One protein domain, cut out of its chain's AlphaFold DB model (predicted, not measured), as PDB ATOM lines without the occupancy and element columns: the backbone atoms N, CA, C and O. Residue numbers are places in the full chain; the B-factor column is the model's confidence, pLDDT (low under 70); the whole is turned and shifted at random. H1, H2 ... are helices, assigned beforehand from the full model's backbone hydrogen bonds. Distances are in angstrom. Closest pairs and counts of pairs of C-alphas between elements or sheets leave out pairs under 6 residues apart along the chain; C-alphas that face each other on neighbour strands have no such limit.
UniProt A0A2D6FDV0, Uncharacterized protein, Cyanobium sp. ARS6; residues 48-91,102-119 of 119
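Overview. This is residues 48 to 91 and 102 to 119 of the 119 residues of an uncharacterized protein of Cyanobium sp. ARS6 (UniProt A0A2D6FDV0). Two helices, H1 and the longer H2, meet at a corner and open as a wide V, and a third helix, H3, sets its first part between the two arms of the V and runs out of it to one side. It is a loose arrangement, in which residues 48 to 56 and residues 114 to 119 stick out. The printed part has 62 residues with three named helices, in the order H1, H2, H3, and no named strand; its class is all helix. The whole is only just loose, close to compact, with a radius of gyration of the C-alphas of 12.9 A, and it spans 36 by 29 by 22 A.

Along the chain. The printed part begins at Ile 48, and residues 48 to 51 come before the first named helix. H1 takes residues 52 to 67 and measures 22.5 A from C-alpha 52 at (131.088, 122.080, 145.555) to C-alpha 67. After Ser 68, H2 takes residues 69 to 89, the longest helix with 21 residues; C-alpha 69 is at (154.692, 129.083, 134.845), and its length is 30.7 A. H3 takes residues 104 to 116 and measures 18.0 A, ending with C-alpha 116 at (150.735, 116.822, 130.232).

Arrangement. H1 and H2 touch only at the corner by their tight link, H1 with residues 64 to 66 alone and H2 with residues 71 to 75 alone. Their closest C-alphas, those of Val 65 and Arg 72, are 4.9 A apart. The two run opposite ways at a steep tilt of 61 degrees. H2 touches H3 with residues 75 to 79 alone, and H3 touches H2 with residues 106 to 110 alone. Their closest C-alphas, those of Ala 79 and Asp 106, are 5.1 A apart, and the two helices run opposite ways at a steep tilt of 60 degrees. H1 and H3 are close but not clearly touching, with the closest C-alphas, those of Leu 58 and Gln 105, 6.6 A apart. They run the same way at a steep tilt of 44 degrees. In H1, H2 and H3 every O i to N i+4 pair is within hydrogen-bond range.

Size, cuts and confidence. The two C-alphas farthest apart, those of Asp 67 and Pro 91, are 38.5 A from each other. Residues 92 to 101 are not printed, and C-alphas 91 and 102 are 16.7 A apart across this cut, in the link from H2 to H3. Residues 48 to 56, of which 52 to 56 belong to H1, stand free, and so do residues 114 to 119, of which 114 to 116 belong to H3. Arg 119 is the chain's last residue. The mean pLDDT of the printed part is 84.1, and residues 50 and 119 are under 70.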
ATOM      1  N   ILE A  48     135.656 113.854 146.620       70.19
ATOM      2  CA  ILE A  48     134.940 112.667 146.113       70.19
ATOM      3  C   ILE A  48     133.447 112.724 146.462       70.19
ATOM      4  O   ILE A  48     132.608 112.363 145.642       70.19
ATOM      5  N   CYS A  49     133.106 113.228 147.649       76.69
ATOM      6  CA  CYS A  49     131.723 113.443 148.071       76.69
ATOM      7  C   CYS A  49     131.044 114.621 147.352       76.69
ATOM      8  O   CYS A  49     129.879 114.911 147.625       76.69
ATOM      9  N   GLY A  50     131.746 115.305 146.442       65.88
ATOM     10  CA  GLY A  50     131.181 116.357 145.609       65.88
ATOM     11  C   GLY A  50     130.886 117.648 146.366       65.88
ATOM     12  O   GLY A  50     129.980 118.382 145.967       65.88
ATOM     13  N   GLN A  51     131.617 117.953 147.446       78.06
ATOM     14  CA  GLN A  51     131.471 119.252 148.098       78.06
ATOM     15  C   GLN A  51     131.896 120.360 147.132       78.06
ATOM     16  O   GLN A  51     133.076 120.528 146.825       78.06
ATOM     17  N   SER A  52     130.912 121.123 146.652       70.62
ATOM     18  CA  SER A  52     131.088 122.080 145.555       70.62
ATOM     19  C   SER A  52     132.171 123.118 145.835       70.62
ATOM     20  O   SER A  52     132.892 123.499 144.923       70.62
ATOM     21  N   GLN A  53     132.324 123.539 147.092       74.25
ATOM     22  CA  GLN A  53     133.368 124.480 147.506       74.25
ATOM     23  C   GLN A  53     134.766 123.889 147.295       74.25
ATOM     24  O   GLN A  53     135.586 124.493 146.621       74.25
ATOM     25  N   CYS A  54     135.006 122.660 147.759       75.88
ATOM     26  CA  CYS A  54     136.299 121.996 147.600       75.88
ATOM     27  C   CYS A  54     136.637 121.708 146.129       75.88
ATOM     28  O   CYS A  54     137.795 121.816 145.728       75.88
ATOM     29  N   CYS A  55     135.633 121.355 145.320       76.62
ATOM     30  CA  CYS A  55     135.809 121.142 143.883       76.62
ATOM     31  C   CYS A  55     136.144 122.443 143.139       76.62
ATOM     32  O   CYS A  55     137.009 122.434 142.260       76.62
ATOM     33  N   ASN A  56     135.475 123.544 143.491       81.31
ATOM     34  CA  ASN A  56     135.726 124.855 142.896       81.31
ATOM     35  C   ASN A  56     137.121 125.363 143.280       81.31
ATOM     36  O   ASN A  56     137.908 125.657 142.390       81.31
ATOM     37  N   ASP A  57     137.471 125.332 144.569       81.56
ATOM     38  CA  ASP A  57     138.774 125.790 145.065       81.56
ATOM     39  C   ASP A  57     139.939 125.024 144.413       81.56
ATOM     40  O   ASP A  57     140.955 125.608 144.029       81.56
ATOM     41  N   LEU A  58     139.795 123.702 144.251       83.19
ATOM     42  CA  LEU A  58     140.796 122.883 143.568       83.19
ATOM     43  C   LEU A  58     140.893 123.228 142.076       83.19
ATOM     44  O   LEU A  58     141.998 123.271 141.533       83.19
ATOM     45  N   SER A  59     139.758 123.464 141.415       84.00
ATOM     46  CA  SER A  59     139.725 123.817 139.991       84.00
ATOM     47  C   SER A  59     140.358 125.184 139.737       84.00
ATOM     48  O   SER A  59     141.186 125.306 138.834       84.00
ATOM     49  N   ASP A  60     140.035 126.173 140.570       87.12
ATOM     50  CA  ASP A  60     140.568 127.531 140.487       87.12
ATOM     51  C   ASP A  60     142.085 127.533 140.699       87.12
ATOM     52  O   ASP A  60     142.829 128.104 139.899       87.12
ATOM     53  N   PHE A  61     142.567 126.798 141.706       86.06
ATOM     54  CA  PHE A  61     144.000 126.615 141.929       86.06
ATOM     55  C   PHE A  61     144.705 125.988 140.717       86.06
ATOM     56  O   PHE A  61     145.776 126.444 140.308       86.06
ATOM     57  N   LEU A  62     144.139 124.921 140.144       87.31
ATOM     58  CA  LEU A  62     144.752 124.250 138.997       87.31
ATOM     59  C   LEU A  62     144.772 125.156 137.760       87.31
ATOM     60  O   LEU A  62     145.764 125.131 137.028       87.31
ATOM     61  N   ALA A  63     143.731 125.964 137.544       88.44
ATOM     62  CA  ALA A  63     143.688 126.951 136.471       88.44
ATOM     63  C   ALA A  63     144.770 128.030 136.657       88.44
ATOM     64  O   ALA A  63     145.586 128.244 135.758       88.44
ATOM     65  N   GLU A  64     144.868 128.617 137.853       88.50
ATOM     66  CA  GLU A  64     145.863 129.649 138.178       88.50
ATOM     67  C   GLU A  64     147.303 129.148 137.970       88.50
ATOM     68  O   GLU A  64     148.164 129.834 137.407       88.50
ATOM     69  N   VAL A  65     147.572 127.908 138.383       88.19
ATOM     70  CA  VAL A  65     148.885 127.282 138.215       88.19
ATOM     71  C   VAL A  65     149.190 126.947 136.750       88.19
ATOM     72  O   VAL A  65     150.355 126.974 136.337       88.19
ATOM     73  N   GLN A  66     148.189 126.625 135.932       86.06
ATOM     74  CA  GLN A  66     148.421 126.413 134.502       86.06
ATOM     75  C   GLN A  66     148.782 127.714 133.782       86.06
ATOM     76  O   GLN A  66     149.741 127.710 133.000       86.06
ATOM     77  N   ASP A  67     148.097 128.804 134.118       90.06
ATOM     78  CA  ASP A  67     148.276 130.115 133.490       90.06
ATOM     79  C   ASP A  67     149.599 130.794 133.877       90.06
ATOM     80  O   ASP A  67     150.128 131.614 133.123       90.06
ATOM     81  N   SER A  68     150.191 130.421 135.017       89.94
ATOM     82  CA  SER A  68     151.421 131.030 135.529       89.94
ATOM     83  C   SER A  68     152.568 130.021 135.697       89.94
ATOM     84  O   SER A  68     152.662 129.323 136.715       89.94
ATOM     85  N   PRO A  69     153.525 129.961 134.745       87.06
ATOM     86  CA  PRO A  69     154.692 129.083 134.845       87.06
ATOM     87  C   PRO A  69     155.532 129.259 136.127       87.06
ATOM     88  O   PRO A  69     155.970 128.242 136.673       87.06
ATOM     89  N   PRO A  70     155.754 130.485 136.653       89.31
ATOM     90  CA  PRO A  70     156.446 130.670 137.928       89.31
ATOM     91  C   PRO A  70     155.681 130.083 139.121       89.31
ATOM     92  O   PRO A  70     156.287 129.411 139.959       89.31
ATOM     93  N   LEU A  71     154.357 130.281 139.183       87.00
ATOM     94  CA  LEU A  71     153.527 129.704 140.246       87.00
ATOM     95  C   LEU A  71     153.526 128.181 140.172       87.00
ATOM     96  O   LEU A  71     153.655 127.521 141.200       87.00
ATOM     97  N   ARG A  72     153.497 127.615 138.961       87.81
ATOM     98  CA  ARG A  72     153.638 126.172 138.750       87.81
ATOM     99  C   ARG A  72     154.930 125.613 139.303       87.81
ATOM    100  O   ARG A  72     154.892 124.623 140.025       87.81
ATOM    101  N   ALA A  73     156.060 126.242 138.997       87.81
ATOM    102  CA  ALA A  73     157.349 125.798 139.512       87.81
ATOM    103  C   ALA A  73     157.386 125.850 141.050       87.81
ATOM    104  O   ALA A  73     157.800 124.881 141.689       87.81
ATOM    105  N   GLY A  74     156.896 126.944 141.647       88.44
ATOM    106  CA  GLY A  74     156.818 127.097 143.101       88.44
ATOM    107  C   GLY A  74     155.901 126.067 143.767       88.44
ATOM    108  O   GLY A  74     156.290 125.432 144.749       88.44
ATOM    109  N   ALA A  75     154.712 125.845 143.204       86.44
ATOM    110  CA  ALA A  75     153.753 124.859 143.690       86.44
ATOM    111  C   ALA A  75     154.307 123.428 143.588       86.44
ATOM    112  O   ALA A  75     154.187 122.660 144.542       86.44
ATOM    113  N   THR A  76     154.996 123.083 142.493       89.06
ATOM    114  CA  THR A  76     155.638 121.769 142.345       89.06
ATOM    115  C   THR A  76     156.743 121.564 143.374       89.06
ATOM    116  O   THR A  76     156.793 120.518 144.016       89.06
ATOM    117  N   LEU A  77     157.620 122.552 143.576       90.38
ATOM    118  CA  LEU A  77     158.689 122.448 144.575       90.38
ATOM    119  C   LEU A  77     158.127 122.300 145.992       90.38
ATOM    120  O   LEU A  77     158.631 121.491 146.775       90.38
ATOM    121  N   ARG A  78     157.048 123.020 146.311       89.31
ATOM    122  CA  ARG A  78     156.325 122.872 147.579       89.31
ATOM    123  C   ARG A  78     155.744 121.465 147.743       89.31
ATOM    124  O   ARG A  78     155.939 120.870 148.803       89.31
ATOM    125  N   ALA A  79     155.092 120.927 146.714       88.56
ATOM    126  CA  ALA A  79     154.539 119.572 146.727       88.56
ATOM    127  C   ALA A  79     155.634 118.512 146.954       88.56
ATOM    128  O   ALA A  79     155.497 117.650 147.821       88.56
ATOM    129  N   LEU A  80     156.763 118.623 146.245       89.69
ATOM    130  CA  LEU A  80     157.908 117.719 146.397       89.69
ATOM    131  C   LEU A  80     158.562 117.824 147.780       89.69
ATOM    132  O   LEU A  80     158.953 116.813 148.355       89.69
ATOM    133  N   THR A  81     158.653 119.035 148.335       89.25
ATOM    134  CA  THR A  81     159.217 119.258 149.674       89.25
ATOM    135  C   THR A  81     158.355 118.595 150.746       89.25
ATOM    136  O   THR A  81     158.882 117.924 151.627       89.25
ATOM    137  N   ARG A  82     157.027 118.719 150.642       85.81
ATOM    138  CA  ARG A  82     156.085 118.044 151.545       85.81
ATOM    139  C   ARG A  82     156.167 116.532 151.424       85.81
ATOM    140  O   ARG A  82     156.284 115.858 152.437       85.81
ATOM    141  N   MET A  83     156.171 116.015 150.196       86.25
ATOM    142  CA  MET A  83     156.303 114.581 149.950       86.25
ATOM    143  C   MET A  83     157.600 114.035 150.549       86.25
ATOM    144  O   MET A  83     157.574 113.008 151.216       86.25
ATOM    145  N   ARG A  84     158.717 114.754 150.392       88.38
ATOM    146  CA  ARG A  84     159.980 114.407 151.046       88.38
ATOM    147  C   ARG A  84     159.836 114.356 152.568       88.38
ATOM    148  O   ARG A  84     160.263 113.377 153.161       88.38
ATOM    149  N   SER A  85     159.237 115.371 153.190       87.69
ATOM    150  CA  SER A  85     159.041 115.385 154.645       87.69
ATOM    151  C   SER A  85     158.163 114.237 155.144       87.69
ATOM    152  O   SER A  85     158.411 113.726 156.231       87.69
ATOM    153  N   GLU A  86     157.156 113.816 154.376       85.00
ATOM    154  CA  GLU A  86     156.345 112.646 154.733       85.00
ATOM    155  C   GLU A  86     157.129 111.343 154.554       85.00
ATOM    156  O   GLU A  86     157.100 110.496 155.439       85.00
ATOM    157  N   LEU A  87     157.910 111.210 153.479       85.19
ATOM    158  CA  LEU A  87     158.789 110.055 153.271       85.19
ATOM    159  C   LEU A  87     159.872 109.939 154.355       85.19
ATOM    160  O   LEU A  87     160.178 108.837 154.788       85.19
ATOM    161  N   GLU A  88     160.422 111.057 154.834       87.38
ATOM    162  CA  GLU A  88     161.408 111.077 155.929       87.38
ATOM    163  C   GLU A  88     160.817 110.627 157.278       87.38
ATOM    164  O   GLU A  88     161.562 110.233 158.174       87.38
ATOM    165  N   ARG A  89     159.488 110.675 157.444       85.25
ATOM    166  CA  ARG A  89     158.804 110.176 158.650       85.25
ATOM    167  C   ARG A  89     158.495 108.686 158.590       85.25
ATOM    168  O   ARG A  89     158.163 108.102 159.622       85.25
ATOM    169  N   ILE A  90     158.567 108.082 157.408       83.44
ATOM    170  CA  ILE A  90     158.288 106.665 157.219       83.44
ATOM    171  C   ILE A  90     159.494 105.864 157.739       83.44
ATOM    172  O   ILE A  90     160.622 106.121 157.320       83.44
ATOM    173  N   PRO A  91     159.293 104.899 158.658       84.06
ATOM    174  CA  PRO A  91     160.374 104.050 159.149       84.06
ATOM    175  C   PRO A  91     161.095 103.327 158.006       84.06
ATOM    176  O   PRO A  91     160.450 102.870 157.068       84.06
ATOM    177  N   ILE A 102     149.515 112.393 151.290       82.44
ATOM    178  CA  ILE A 102     149.713 113.617 150.506       82.44
ATOM    179  C   ILE A 102     148.416 114.412 150.422       82.44
ATOM    180  O   ILE A 102     147.318 113.858 150.504       82.44
ATOM    181  N   THR A 103     148.535 115.728 150.251       82.69
ATOM    182  CA  THR A 103     147.350 116.565 150.046       82.69
ATOM    183  C   THR A 103     146.770 116.327 148.653       82.69
ATOM    184  O   THR A 103     147.503 116.080 147.692       82.69
ATOM    185  N   LEU A 104     145.447 116.436 148.526       81.94
ATOM    186  CA  LEU A 104     144.767 116.291 147.238       81.94
ATOM    187  C   LEU A 104     145.262 117.320 146.211       81.94
ATOM    188  O   LEU A 104     145.409 117.001 145.032       81.94
ATOM    189  N   GLN A 105     145.541 118.542 146.665       84.56
ATOM    190  CA  GLN A 105     146.080 119.622 145.844       84.56
ATOM    191  C   GLN A 105     147.439 119.242 145.237       84.56
ATOM    192  O   GLN A 105     147.626 119.350 144.025       84.56
ATOM    193  N   ASP A 106     148.360 118.741 146.069       86.38
ATOM    194  CA  ASP A 106     149.695 118.311 145.643       86.38
ATOM    195  C   ASP A 106     149.598 117.107 144.684       86.38
ATOM    196  O   ASP A 106     150.246 117.088 143.636       86.38
ATOM    197  N   ALA A 107     148.729 116.135 144.990       86.25
ATOM    198  CA  ALA A 107     148.479 114.978 144.132       86.25
ATOM    199  C   ALA A 107     147.951 115.393 142.746       86.25
ATOM    200  O   ALA A 107     148.482 114.969 141.718       86.25
ATOM    201  N   SER A 108     146.941 116.264 142.714       87.69
ATOM    202  CA  SER A 108     146.300 116.729 141.478       87.69
ATOM    203  C   SER A 108     147.266 117.529 140.605       87.69
ATOM    204  O   SER A 108     147.304 117.345 139.386       87.69
ATOM    205  N   LEU A 109     148.097 118.370 141.226       88.94
ATOM    206  CA  LEU A 109     149.145 119.121 140.543       88.94
ATOM    207  C   LEU A 109     150.148 118.188 139.850       88.94
ATOM    208  O   LEU A 109     150.437 118.359 138.664       88.94
ATOM    209  N   LEU A 110     150.669 117.198 140.580       88.25
ATOM    210  CA  LEU A 110     151.672 116.265 140.067       88.25
ATOM    211  C   LEU A 110     151.105 115.377 138.954       88.25
ATOM    212  O   LEU A 110     151.739 115.232 137.911       88.25
ATOM    213  N   VAL A 111     149.890 114.846 139.130       88.19
ATOM    214  CA  VAL A 111     149.204 114.047 138.101       88.19
ATOM    215  C   VAL A 111     148.993 114.868 136.832       88.19
ATOM    216  O   VAL A 111     149.320 114.400 135.743       88.19
ATOM    217  N   THR A 112     148.526 116.112 136.954       86.75
ATOM    218  CA  THR A 112     148.315 116.994 135.796       86.75
ATOM    219  C   THR A 112     149.615 117.232 135.023       86.75
ATOM    220  O   THR A 112     149.618 117.216 133.793       86.75
ATOM    221  N   GLN A 113     150.738 117.403 135.727       84.88
ATOM    222  CA  GLN A 113     152.051 117.595 135.106       84.88
ATOM    223  C   GLN A 113     152.630 116.323 134.484       84.88
ATOM    224  O   GLN A 113     153.336 116.400 133.481       84.88
ATOM    225  N   LEU A 114     152.352 115.154 135.060       86.06
ATOM    226  CA  LEU A 114     152.741 113.875 134.470       86.06
ATOM    227  C   LEU A 114     151.947 113.613 133.189       86.06
ATOM    228  O   LEU A 114     152.531 113.302 132.153       86.06
ATOM    229  N   LEU A 115     150.629 113.807 133.238       87.06
ATOM    230  CA  LEU A 115     149.742 113.601 132.095       87.06
ATOM    231  C   LEU A 115     150.000 114.600 130.962       87.06
ATOM    232  O   LEU A 115     149.864 114.234 129.797       87.06
ATOM    233  N   SER A 116     150.402 115.838 131.268       83.62
ATOM    234  CA  SER A 116     150.735 116.822 130.232       83.62
ATOM    235  C   SER A 116     151.993 116.470 129.438       83.62
ATOM    236  O   SER A 116     152.131 116.936 128.315       83.62
ATOM    237  N   ARG A 117     152.888 115.635 129.983       75.75
ATOM    238  CA  ARG A 117     154.086 115.138 129.283       75.75
ATOM    239  C   ARG A 117     153.845 113.875 128.456       75.75
ATOM    240  O   ARG A 117     154.731 113.477 127.708       75.75
ATOM    241  N   LEU A 118     152.696 113.225 128.633       76.62
ATOM    242  CA  LEU A 118     152.301 112.022 127.890       76.62
ATOM    243  C   LEU A 118     151.465 112.340 126.640       76.62
ATOM    244  O   LEU A 118     151.124 111.423 125.895       76.62
ATOM    245  N   ARG A 119     151.109 113.611 126.438       55.88
ATOM    246  CA  ARG A 119     150.436 114.127 125.242       55.88
ATOM    247  C   ARG A 119     151.452 114.755 124.301       55.88
ATOM    248  O   ARG A 119     151.231 114.625 123.080       55.88
TER     249      ARG A 119